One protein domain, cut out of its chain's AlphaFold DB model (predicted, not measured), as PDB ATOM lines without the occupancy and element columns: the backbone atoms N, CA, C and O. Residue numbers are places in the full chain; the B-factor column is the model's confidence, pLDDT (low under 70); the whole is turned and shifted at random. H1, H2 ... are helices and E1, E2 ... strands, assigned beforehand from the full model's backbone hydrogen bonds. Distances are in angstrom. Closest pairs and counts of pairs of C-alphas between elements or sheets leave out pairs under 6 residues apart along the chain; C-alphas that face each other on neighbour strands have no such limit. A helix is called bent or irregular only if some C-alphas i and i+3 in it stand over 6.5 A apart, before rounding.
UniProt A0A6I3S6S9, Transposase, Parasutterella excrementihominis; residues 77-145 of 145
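What this domain is: This is residues 77 to 145 of the 145 residues of the protein "Transposase" of Parasutterella excrementihominis (UniProt A0A6I3S6S9). A long, narrow, twisted ribbon of two antiparallel strands, E1 and E2, makes most of the length, with one short helix, H1, over one face of it, nearer to E2 than to E1 and toward the end where E2 finishes. At the other end the two strands are joined by a long loop, residues 118 to 130, whose residues 121 to 126 stick out; the link from H1 to E1, residues 90 to 105, gathers at the end where E1 begins. The printed part has 69 residues, with one named helix and two named strands in the order H1, E1, E2, and the sheet has the order E1 - E2, antiparallel. The class is mixed, helices and strands, with 31 residues in named elements, under half of the printed ones. The whole is extended, a rod with a radius of gyration of the C-alphas of 17.4 A and spans of 55 by 25 by 16 A.

Where its parts are: The printed part begins at Glu 77, and residues 77 to 81 come before the helix. H1 is residues 82 to 89, Phe 82 to Glu 89, and measures 10.7 A from first to last C-alpha; it begins with C-alpha 82 at (-18.731, -89.075, 64.747). Residues 90 to 105 follow with no named element; among them residues 93 to 95 and 97 to 99 are short helical runs, and residues 100 to 101 are a short strand run. E1 is residues 106 to 117, Val 106 to Phe 117, the longest strand by residues, 32.5 A from C-alpha 106 at (-12.589, -100.810, 48.278) to its last C-alpha. Residues 118 to 130 again hold no named element. E2 is residues 131 to 141, Thr 131 to Ser 141, and measures 31.7 A; it ends with C-alpha 141 at (-14.432, -99.979, 53.648), and residues 142 to 145 follow it.

How they stand to each other: E1 and E2 are antiparallel neighbours and form a hairpin, with 161 degrees between their N-to-C directions. At one end of the pair the C-alphas of Phe 107 and Ser 141, which face each other, are 5.1 A apart, and N 107 is within hydrogen-bond range of O 141 at 2.9 A. Farther along, the facing C-alphas of Glu 112 and Tyr 136 are 4.5 A apart, and N 113 and O 135 are within range at 2.7 A. At the other end N 131 and O 117 are within range at 2.9 A, and the facing C-alphas of Phe 117 and Thr 131 are 5.6 A apart. Residues 100 to 101 make a short antiparallel pairing with residues 106 to 107 of E1. H1 has one pair of C-alphas within 8 A of E2, the closest, those of Ile 87 and Gly 139, at 6.7 A, and the centres of H1 and E2 are 11.6 A apart. Within 10 A, residues 83 to 87 of H1 make 11 pairs of C-alphas with E2 and 4 with E1. In H1 every O i to N i+4 pair is within hydrogen-bond range, and the helix is not bent.

The domain as a whole: The two C-alphas farthest apart are those of Trp 102 and Gly 124, at 55.4 A, while the first and last printed C-alphas, those of Glu 77 and Asp 145, are 16.3 A apart. The printed part has no cut, and Asp 145 is the chain's last residue. Both links are long, with 16 residues between H1 and E1 and 13 between E1 and E2. Residues 121 to 126, in the second of these links, stand free. The mean pLDDT of the printed part is 75.9; residues 77 to 78, 119 to 130 and 139 to 145 are under 70.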
ATOM      1  N   GLU A  77     -11.989 -95.539  65.871       67.62
ATOM      2  CA  GLU A  77     -11.543 -96.408  66.971       67.62
ATOM      3  C   GLU A  77     -12.477 -96.418  68.191       67.62
ATOM      4  O   GLU A  77     -12.332 -97.286  69.051       67.62
ATOM      5  N   MET A  78     -13.440 -95.493  68.288       66.88
ATOM      6  CA  MET A  78     -14.371 -95.448  69.421       66.88
ATOM      7  C   MET A  78     -15.835 -95.594  68.979       66.88
ATOM      8  O   MET A  78     -16.297 -94.801  68.147       66.88
ATOM      9  N   PRO A  79     -16.590 -96.547  69.565       70.38
ATOM     10  CA  PRO A  79     -18.042 -96.610  69.427       70.38
ATOM     11  C   PRO A  79     -18.693 -95.280  69.823       70.38
ATOM     12  O   PRO A  79     -18.328 -94.691  70.841       70.38
ATOM     13  N   GLY A  80     -19.633 -94.795  69.009       70.44
ATOM     14  CA  GLY A  80     -20.271 -93.486  69.210       70.44
ATOM     15  C   GLY A  80     -19.380 -92.285  68.868       70.44
ATOM     16  O   GLY A  80     -19.691 -91.154  69.232       70.44
ATOM     17  N   SER A  81     -18.243 -92.499  68.196       78.12
ATOM     18  CA  SER A  81     -17.529 -91.400  67.547       78.12
ATOM     19  C   SER A  81     -18.283 -90.940  66.300       78.12
ATOM     20  O   SER A  81     -18.925 -91.735  65.623       78.12
ATOM     21  N   PHE A  82     -18.130 -89.664  65.948       78.38
ATOM     22  CA  PHE A  82     -18.731 -89.075  64.747       78.38
ATOM     23  C   PHE A  82     -18.460 -89.884  63.466       78.38
ATOM     24  O   PHE A  82     -19.345 -90.051  62.637       78.38
ATOM     25  N   ALA A  83     -17.241 -90.407  63.306       79.88
ATOM     26  CA  ALA A  83     -16.884 -91.226  62.148       79.88
ATOM     27  C   ALA A  83     -17.626 -92.562  62.144       79.88
ATOM     28  O   ALA A  83     -18.124 -92.985  61.105       79.88
ATOM     29  N   GLN A  84     -17.710 -93.198  63.314       81.94
ATOM     30  CA  GLN A  84     -18.393 -94.471  63.466       81.94
ATOM     31  C   GLN A  84     -19.894 -94.319  63.217       81.94
ATOM     32  O   GLN A  84     -20.451 -95.120  62.482       81.94
ATOM     33  N   GLU A  85     -20.525 -93.261  63.734       85.31
ATOM     34  CA  GLU A  85     -21.941 -92.967  63.475       85.31
ATOM     35  C   GLU A  85     -22.223 -92.823  61.973       85.31
ATOM     36  O   GLU A  85     -23.159 -93.427  61.458       85.31
ATOM     37  N   LEU A  86     -21.373 -92.095  61.240       84.31
ATOM     38  CA  LEU A  86     -21.517 -91.939  59.789       84.31
ATOM     39  C   LEU A  86     -21.338 -93.253  59.026       84.31
ATOM     40  O   LEU A  86     -22.019 -93.485  58.029       84.31
ATOM     41  N   ILE A  87     -20.400 -94.092  59.468       85.06
ATOM     42  CA  ILE A  87     -20.171 -95.414  58.879       85.06
ATOM     43  C   ILE A  87     -21.356 -96.335  59.172       85.06
ATOM     44  O   ILE A  87     -21.810 -97.031  58.269       85.06
ATOM     45  N   ASP A  88     -21.880 -96.314  60.397       86.50
ATOM     46  CA  ASP A  88     -23.008 -97.141  60.822       86.50
ATOM     47  C   ASP A  88     -24.296 -96.757  60.076       86.50
ATOM     48  O   ASP A  88     -25.027 -97.637  59.621       86.50
ATOM     49  N   GLU A  89     -24.543 -95.458  59.873       88.62
ATOM     50  CA  GLU A  89     -25.663 -94.949  59.067       88.62
ATOM     51  C   GLU A  89     -25.626 -95.444  57.616       88.62
ATOM     52  O   GLU A  89     -26.668 -95.638  56.990       88.62
ATOM     53  N   GLU A  90     -24.429 -95.648  57.071       88.25
ATOM     54  CA  GLU A  90     -24.212 -96.003  55.671       88.25
ATOM     55  C   GLU A  90     -23.731 -97.452  55.499       88.25
ATOM     56  O   GLU A  90     -23.295 -97.843  54.413       88.25
ATOM     57  N   ARG A  91     -23.831 -98.269  56.554       86.50
ATOM     58  CA  ARG A  91     -23.264 -99.623  56.616       86.50
ATOM     59  C   ARG A  91     -23.760-100.524  55.492       86.50
ATOM     60  O   ARG A  91     -22.975-101.244  54.884       86.50
ATOM     61  N   GLU A  92     -25.047-100.444  55.173       87.81
ATOM     62  CA  GLU A  92     -25.643-101.218  54.080       87.81
ATOM     63  C   GLU A  92     -25.205-100.703  52.699       87.81
ATOM     64  O   GLU A  92     -24.945-101.497  51.799       87.81
ATOM     65  N   ASN A  93     -25.012 -99.390  52.538       86.69
ATOM     66  CA  ASN A  93     -24.469 -98.820  51.300       86.69
ATOM     67  C   ASN A  93     -22.994 -99.203  51.095       86.69
ATOM     68  O   ASN A  93     -22.570 -99.428  49.967       86.69
ATOM     69  N   LEU A  94     -22.217 -99.320  52.175       84.62
ATOM     70  CA  LEU A  94     -20.830 -99.800  52.145       84.62
ATOM     71  C   LEU A  94     -20.704-101.294  51.812       84.62
ATOM     72  O   LEU A  94     -19.598-101.755  51.556       84.62
ATOM     73  N   ARG A  95     -21.812-102.042  51.793       83.50
ATOM     74  CA  ARG A  95     -21.873-103.455  51.384       83.50
ATOM     75  C   ARG A  95     -22.395-103.644  49.959       83.50
ATOM     76  O   ARG A  95     -22.381-104.761  49.442       83.50
ATOM     77  N   ASP A  96     -22.849-102.571  49.312       85.94
ATOM     78  CA  ASP A  96     -23.353-102.615  47.943       85.94
ATOM     79  C   ASP A  96     -22.198-102.823  46.953       85.94
ATOM     80  O   ASP A  96     -21.345-101.953  46.769       85.94
ATOM     81  N   LEU A  97     -22.187-103.971  46.272       82.25
ATOM     82  CA  LEU A  97     -21.189-104.313  45.249       82.25
ATOM     83  C   LEU A  97     -21.127-103.299  44.104       82.25
ATOM     84  O   LEU A  97     -20.076-103.157  43.482       82.25
ATOM     85  N   ASN A  98     -22.207-102.559  43.846       86.50
ATOM     86  CA  ASN A  98     -22.202-101.492  42.845       86.50
ATOM     87  C   ASN A  98     -21.351-100.284  43.264       86.50
ATOM     88  O   ASN A  98     -21.034 -99.442  42.428       86.50
ATOM     89  N   ARG A  99     -20.976-100.193  44.546       82.94
ATOM     90  CA  ARG A  99     -20.133 -99.130  45.110       82.94
ATOM     91  C   ARG A  99     -18.691 -99.561  45.355       82.94
ATOM     92  O   ARG A  99     -17.919 -98.810  45.952       82.94
ATOM     93  N   MET A 100     -18.322-100.760  44.910       87.19
ATOM     94  CA  MET A 100     -16.946-101.225  44.965       87.19
ATOM     95  C   MET A 100     -16.153-100.664  43.784       87.19
ATOM     96  O   MET A 100     -16.499-100.888  42.623       87.19
ATOM     97  N   ASP A 101     -15.042 -99.996  44.078       86.69
ATOM     98  CA  ASP A 101     -14.047 -99.693  43.060       86.69
ATOM     99  C   ASP A 101     -13.291-100.977  42.690       86.69
ATOM    100  O   ASP A 101     -12.603-101.597  43.507       86.69
ATOM    101  N   TRP A 102     -13.425-101.412  41.436       84.81
ATOM    102  CA  TRP A 102     -12.887-102.696  40.988       84.81
ATOM    103  C   TRP A 102     -11.361-102.738  40.938       84.81
ATOM    104  O   TRP A 102     -10.805-103.842  40.945       84.81
ATOM    105  N   LEU A 103     -10.696-101.583  40.885       88.94
ATOM    106  CA  LEU A 103      -9.241-101.490  40.879       88.94
ATOM    107  C   LEU A 103      -8.674-101.685  42.288       88.94
ATOM    108  O   LEU A 103      -7.815-102.539  42.494       88.94
ATOM    109  N   THR A 104      -9.173-100.917  43.254       86.75
ATOM    110  CA  THR A 104      -8.689-100.911  44.640       86.75
ATOM    111  C   THR A 104      -9.345-101.977  45.514       86.75
ATOM    112  O   THR A 104      -8.800-102.307  46.563       86.75
ATOM    113  N   LYS A 105     -10.475-102.554  45.076       86.94
ATOM    114  CA  LYS A 105     -11.312-103.494  45.850       86.94
ATOM    115  C   LYS A 105     -11.850-102.885  47.147       86.94
ATOM    116  O   LYS A 105     -12.047-103.590  48.131       86.94
ATOM    117  N   VAL A 106     -12.080-101.574  47.137       87.12
ATOM    118  CA  VAL A 106     -12.589-100.810  48.278       87.12
ATOM    119  C   VAL A 106     -14.013-100.358  47.976       87.12
ATOM    120  O   VAL A 106     -14.295 -99.861  46.886       87.12
ATOM    121  N   PHE A 107     -14.910-100.506  48.945       86.56
ATOM    122  CA  PHE A 107     -16.243 -99.913  48.898       86.56
ATOM    123  C   PHE A 107     -16.162 -98.453  49.307       86.56
ATOM    124  O   PHE A 107     -15.546 -98.127  50.325       86.56
ATOM    125  N   GLN A 108     -16.779 -97.573  48.524       86.88
ATOM    126  CA  GLN A 108     -16.668 -96.135  48.730       86.88
ATOM    127  C   GLN A 108     -18.042 -95.484  48.801       86.88
ATOM    128  O   GLN A 108     -18.933 -95.737  47.990       86.88
ATOM    129  N   ILE A 109     -18.191 -94.583  49.763       86.75
ATOM    130  CA  ILE A 109     -19.343 -93.698  49.862       86.75
ATOM    131  C   ILE A 109     -18.857 -92.271  50.066       86.75
ATOM    132  O   ILE A 109     -17.861 -92.024  50.745       86.75
ATOM    133  N   THR A 110     -19.612 -91.323  49.531       88.00
ATOM    134  CA  THR A 110     -19.438 -89.911  49.853       88.00
ATOM    135  C   THR A 110     -20.760 -89.387  50.371       88.00
ATOM    136  O   THR A 110     -21.781 -89.483  49.690       88.00
ATOM    137  N   LYS A 111     -20.734 -88.840  51.585       85.81
ATOM    138  CA  LYS A 111     -21.889 -88.259  52.260       85.81
ATOM    139  C   LYS A 111     -21.647 -86.781  52.497       85.81
ATOM    140  O   LYS A 111     -20.585 -86.373  52.963       85.81
ATOM    141  N   GLU A 112     -22.639 -85.970  52.167       88.94
ATOM    142  CA  GLU A 112     -22.630 -84.558  52.521       88.94
ATOM    143  C   GLU A 112     -23.006 -84.390  53.998       88.94
ATOM    144  O   GLU A 112     -23.991 -84.949  54.477       88.94
ATOM    145  N   ILE A 113     -22.215 -83.603  54.720       87.19
ATOM    146  CA  ILE A 113     -22.388 -83.310  56.138       87.19
ATOM    147  C   ILE A 113     -22.582 -81.816  56.321       87.19
ATOM    148  O   ILE A 113     -21.772 -80.996  55.885       87.19
ATOM    149  N   ASN A 114     -23.643 -81.474  57.044       87.31
ATOM    150  CA  ASN A 114     -23.960 -80.108  57.416       87.31
ATOM    151  C   ASN A 114     -23.211 -79.716  58.692       87.31
ATOM    152  O   ASN A 114     -23.518 -80.195  59.784       87.31
ATOM    153  N   TRP A 115     -22.264 -78.791  58.574       85.50
ATOM    154  CA  TRP A 115     -21.534 -78.242  59.708       85.50
ATOM    155  C   TRP A 115     -22.168 -76.941  60.179       85.50
ATOM    156  O   TRP A 115     -22.513 -76.069  59.385       85.50
ATOM    157  N   THR A 116     -22.288 -76.796  61.498       83.38
ATOM    158  CA  THR A 116     -22.693 -75.538  62.131       83.38
ATOM    159  C   THR A 116     -21.563 -75.027  63.014       83.38
ATOM    160  O   THR A 116     -21.082 -75.736  63.904       83.38
ATOM    161  N   PHE A 117     -21.150 -73.784  62.787       80.75
ATOM    162  CA  PHE A 117     -20.113 -73.128  63.572       80.75
ATOM    163  C   PHE A 117     -20.384 -71.630  63.707       80.75
ATOM    164  O   PHE A 117     -21.113 -71.022  62.924       80.75
ATOM    165  N   GLU A 118     -19.817 -71.037  64.750       77.50
ATOM    166  CA  GLU A 118     -19.866 -69.590  64.959       77.50
ATOM    167  C   GLU A 118     -18.782 -68.934  64.104       77.50
ATOM    168  O   GLU A 118     -17.629 -69.364  64.215       77.50
ATOM    169  N   PRO A 119     -19.106 -67.957  63.241       69.31
ATOM    170  CA  PRO A 119     -18.088 -67.217  62.506       69.31
ATOM    171  C   PRO A 119     -17.324 -66.280  63.453       69.31
ATOM    172  O   PRO A 119     -17.834 -65.920  64.515       69.31
ATOM    173  N   ASP A 120     -16.108 -65.882  63.070       63.38
ATOM    174  CA  ASP A 120     -15.311 -64.953  63.876       63.38
ATOM    175  C   ASP A 120     -16.075 -63.641  64.106       63.38
ATOM    176  O   ASP A 120     -16.684 -63.073  63.194       63.38
ATOM    177  N   LEU A 121     -16.048 -63.159  65.350       57.22
ATOM    178  CA  LEU A 121     -16.597 -61.855  65.700       57.22
ATOM    179  C   LEU A 121     -15.640 -60.781  65.179       57.22
ATOM    180  O   LEU A 121     -14.487 -60.711  65.604       57.22
ATOM    181  N   VAL A 122     -16.120 -59.910  64.290       57.22
ATOM    182  CA  VAL A 122     -15.419 -58.653  64.010       57.22
ATOM    183  C   VAL A 122     -15.416 -57.842  65.306       57.22
ATOM    184  O   VAL A 122     -16.448 -57.741  65.975       57.22
ATOM    185  N   GLN A 123     -14.258 -57.303  65.693       45.62
ATOM    186  CA  GLN A 123     -14.083 -56.569  66.948       45.62
ATOM    187  C   GLN A 123     -15.164 -55.474  67.071       45.62
ATOM    188  O   GLN A 123     -15.192 -54.538  66.276       45.62
ATOM    189  N   GLY A 124     -16.085 -55.629  68.033       56.88
ATOM    190  CA  GLY A 124     -17.219 -54.720  68.255       56.88
ATOM    191  C   GLY A 124     -18.613 -55.241  67.863       56.88
ATOM    192  O   GLY A 124     -19.589 -54.534  68.104       56.88
ATOM    193  N   GLN A 125     -18.757 -56.452  67.306       51.88
ATOM    194  CA  GLN A 125     -20.072 -57.054  67.022       51.88
ATOM    195  C   GLN A 125     -20.558 -58.013  68.124       51.88
ATOM    196  O   GLN A 125     -19.809 -58.852  68.623       51.88
ATOM    197  N   VAL A 126     -21.846 -57.905  68.474       60.38
ATOM    198  CA  VAL A 126     -22.587 -58.871  69.312       60.38
ATOM    199  C   VAL A 126     -22.781 -60.178  68.530       60.38
ATOM    200  O   VAL A 126     -22.862 -60.134  67.303       60.38
ATOM    201  N   SER A 127     -22.845 -61.323  69.232       54.53
ATOM    202  CA  SER A 127     -22.792 -62.684  68.667       54.53
ATOM    203  C   SER A 127     -23.504 -62.821  67.315       54.53
ATOM    204  O   SER A 127     -24.727 -62.679  67.214       54.53
ATOM    205  N   SER A 128     -22.723 -63.113  66.282       56.75
ATOM    206  CA  SER A 128     -23.186 -63.344  64.919       56.75
ATOM    207  C   SER A 128     -24.058 -64.607  64.830       56.75
ATOM    208  O   SER A 128     -23.890 -65.571  65.579       56.75
ATOM    209  N   LYS A 129     -25.031 -64.608  63.906       64.75
ATOM    210  CA  LYS A 129     -25.849 -65.795  63.597       64.75
ATOM    211  C   LYS A 129     -24.928 -66.964  63.214       64.75
ATOM    212  O   LYS A 129     -23.991 -66.770  62.446       64.75
ATOM    213  N   LYS A 130     -25.216 -68.171  63.721       68.06
ATOM    214  CA  LYS A 130     -24.479 -69.402  63.374       68.06
ATOM    215  C   LYS A 130     -24.437 -69.588  61.852       68.06
ATOM    216  O   LYS A 130     -25.483 -69.533  61.203       68.06
ATOM    217  N   THR A 131     -23.252 -69.851  61.310       71.06
ATOM    218  CA  THR A 131     -23.050 -70.159  59.891       71.06
ATOM    219  C   THR A 131     -23.245 -71.654  59.661       71.06
ATOM    220  O   THR A 131     -22.845 -72.476  60.492       71.06
ATOM    221  N   LYS A 132     -23.879 -72.003  58.537       74.00
ATOM    222  CA  LYS A 132     -24.008 -73.378  58.054       74.00
ATOM    223  C   LYS A 132     -23.169 -73.547  56.797       74.00
ATOM    224  O   LYS A 132     -23.310 -72.751  55.874       74.00
ATOM    225  N   GLU A 133     -22.345 -74.584  56.760       78.94
ATOM    226  CA  GLU A 133     -21.648 -74.994  55.544       78.94
ATOM    227  C   GLU A 133     -21.711 -76.507  55.378       78.94
ATOM    228  O   GLU A 133     -21.522 -77.254  56.338       78.94
ATOM    229  N   SER A 134     -21.932 -76.951  54.147       73.00
ATOM    230  CA  SER A 134     -21.825 -78.359  53.790       73.00
ATOM    231  C   SER A 134     -20.384 -78.724  53.447       73.00
ATOM    232  O   SER A 134     -19.687 -77.972  52.755       73.00
ATOM    233  N   ARG A 135     -19.928 -79.888  53.910       81.12
ATOM    234  CA  ARG A 135     -18.688 -80.533  53.456       81.12
ATOM    235  C   ARG A 135     -18.897 -82.022  53.287       81.12
ATOM    236  O   ARG A 135     -19.801 -82.594  53.880       81.12
ATOM    237  N   TYR A 136     -18.039 -82.639  52.492       76.31
ATOM    238  CA  TYR A 136     -18.122 -84.060  52.204       76.31
ATOM    239  C   TYR A 136     -17.289 -84.867  53.194       76.31
ATOM    240  O   TYR A 136     -16.164 -84.499  53.529       76.31
ATOM    241  N   PHE A 137     -17.859 -85.975  53.643       76.56
ATOM    242  CA  PHE A 137     -17.152 -87.073  54.271       76.56
ATOM    243  C   PHE A 137     -17.106 -88.225  53.279       76.56
ATOM    244  O   PHE A 137     -18.138 -88.607  52.723       76.56
ATOM    245  N   THR A 138     -15.919 -88.776  53.068       73.06
ATOM    246  CA  THR A 138     -15.739 -89.970  52.249       73.06
ATOM    247  C   THR A 138     -15.384 -91.122  53.171       73.06
ATOM    248  O   THR A 138     -14.324 -91.125  53.791       73.06
ATOM    249  N   GLY A 139     -16.308 -92.074  53.275       66.56
ATOM    250  CA  GLY A 139     -16.106 -93.327  53.985       66.56
ATOM    251  C   GLY A 139     -15.610 -94.389  53.013       66.56
ATOM    252  O   GLY A 139     -16.109 -94.498  51.891       66.56
ATOM    253  N   THR A 140     -14.632 -95.179  53.443       66.25
ATOM    254  CA  THR A 140     -14.090 -96.292  52.661       66.25
ATOM    255  C   THR A 140     -14.043 -97.549  53.511       66.25
ATOM    256  O   THR A 140     -13.547 -97.490  54.636       66.25
ATOM    257  N   SER A 141     -14.504 -98.679  52.977       64.12
ATOM    258  CA  SER A 141     -14.432 -99.979  53.648       64.12
ATOM    259  C   SER A 141     -13.724-101.009  52.775       64.12
ATOM    260  O   SER A 141     -13.964-101.091  51.571       64.12
ATOM    261  N   ILE A 142     -12.865-101.814  53.399       61.88
ATOM    262  CA  ILE A 142     -12.230-102.990  52.786       61.88
ATOM    263  C   ILE A 142     -12.945-104.300  53.149       61.88
ATOM    264  O   ILE A 142     -12.597-105.343  52.600       61.88
ATOM    265  N   SER A 143     -13.916-104.269  54.072       55.88
ATOM    266  CA  SER A 143     -14.676-105.448  54.499       55.88
ATOM    267  C   SER A 143     -16.173-105.279  54.263       55.88
ATOM    268  O   SER A 143     -16.739-104.192  54.391       55.88
ATOM    269  N   ILE A 144     -16.805-106.402  53.929       50.78
ATOM    270  CA  ILE A 144     -18.264-106.557  53.864       50.78
ATOM    271  C   ILE A 144     -18.811-106.922  55.264       50.78
ATOM    272  O   ILE A 144     -20.007-106.788  55.526       50.78
ATOM    273  N   ASP A 145     -17.935-107.308  56.194       49.91
ATOM    274  CA  ASP A 145     -18.276-107.803  57.533       49.91
ATOM    275  C   ASP A 145     -18.394-106.677  58.570       49.91
ATOM    276  O   ASP A 145     -17.428-105.896  58.725       49.91
TER     277      ASP A 145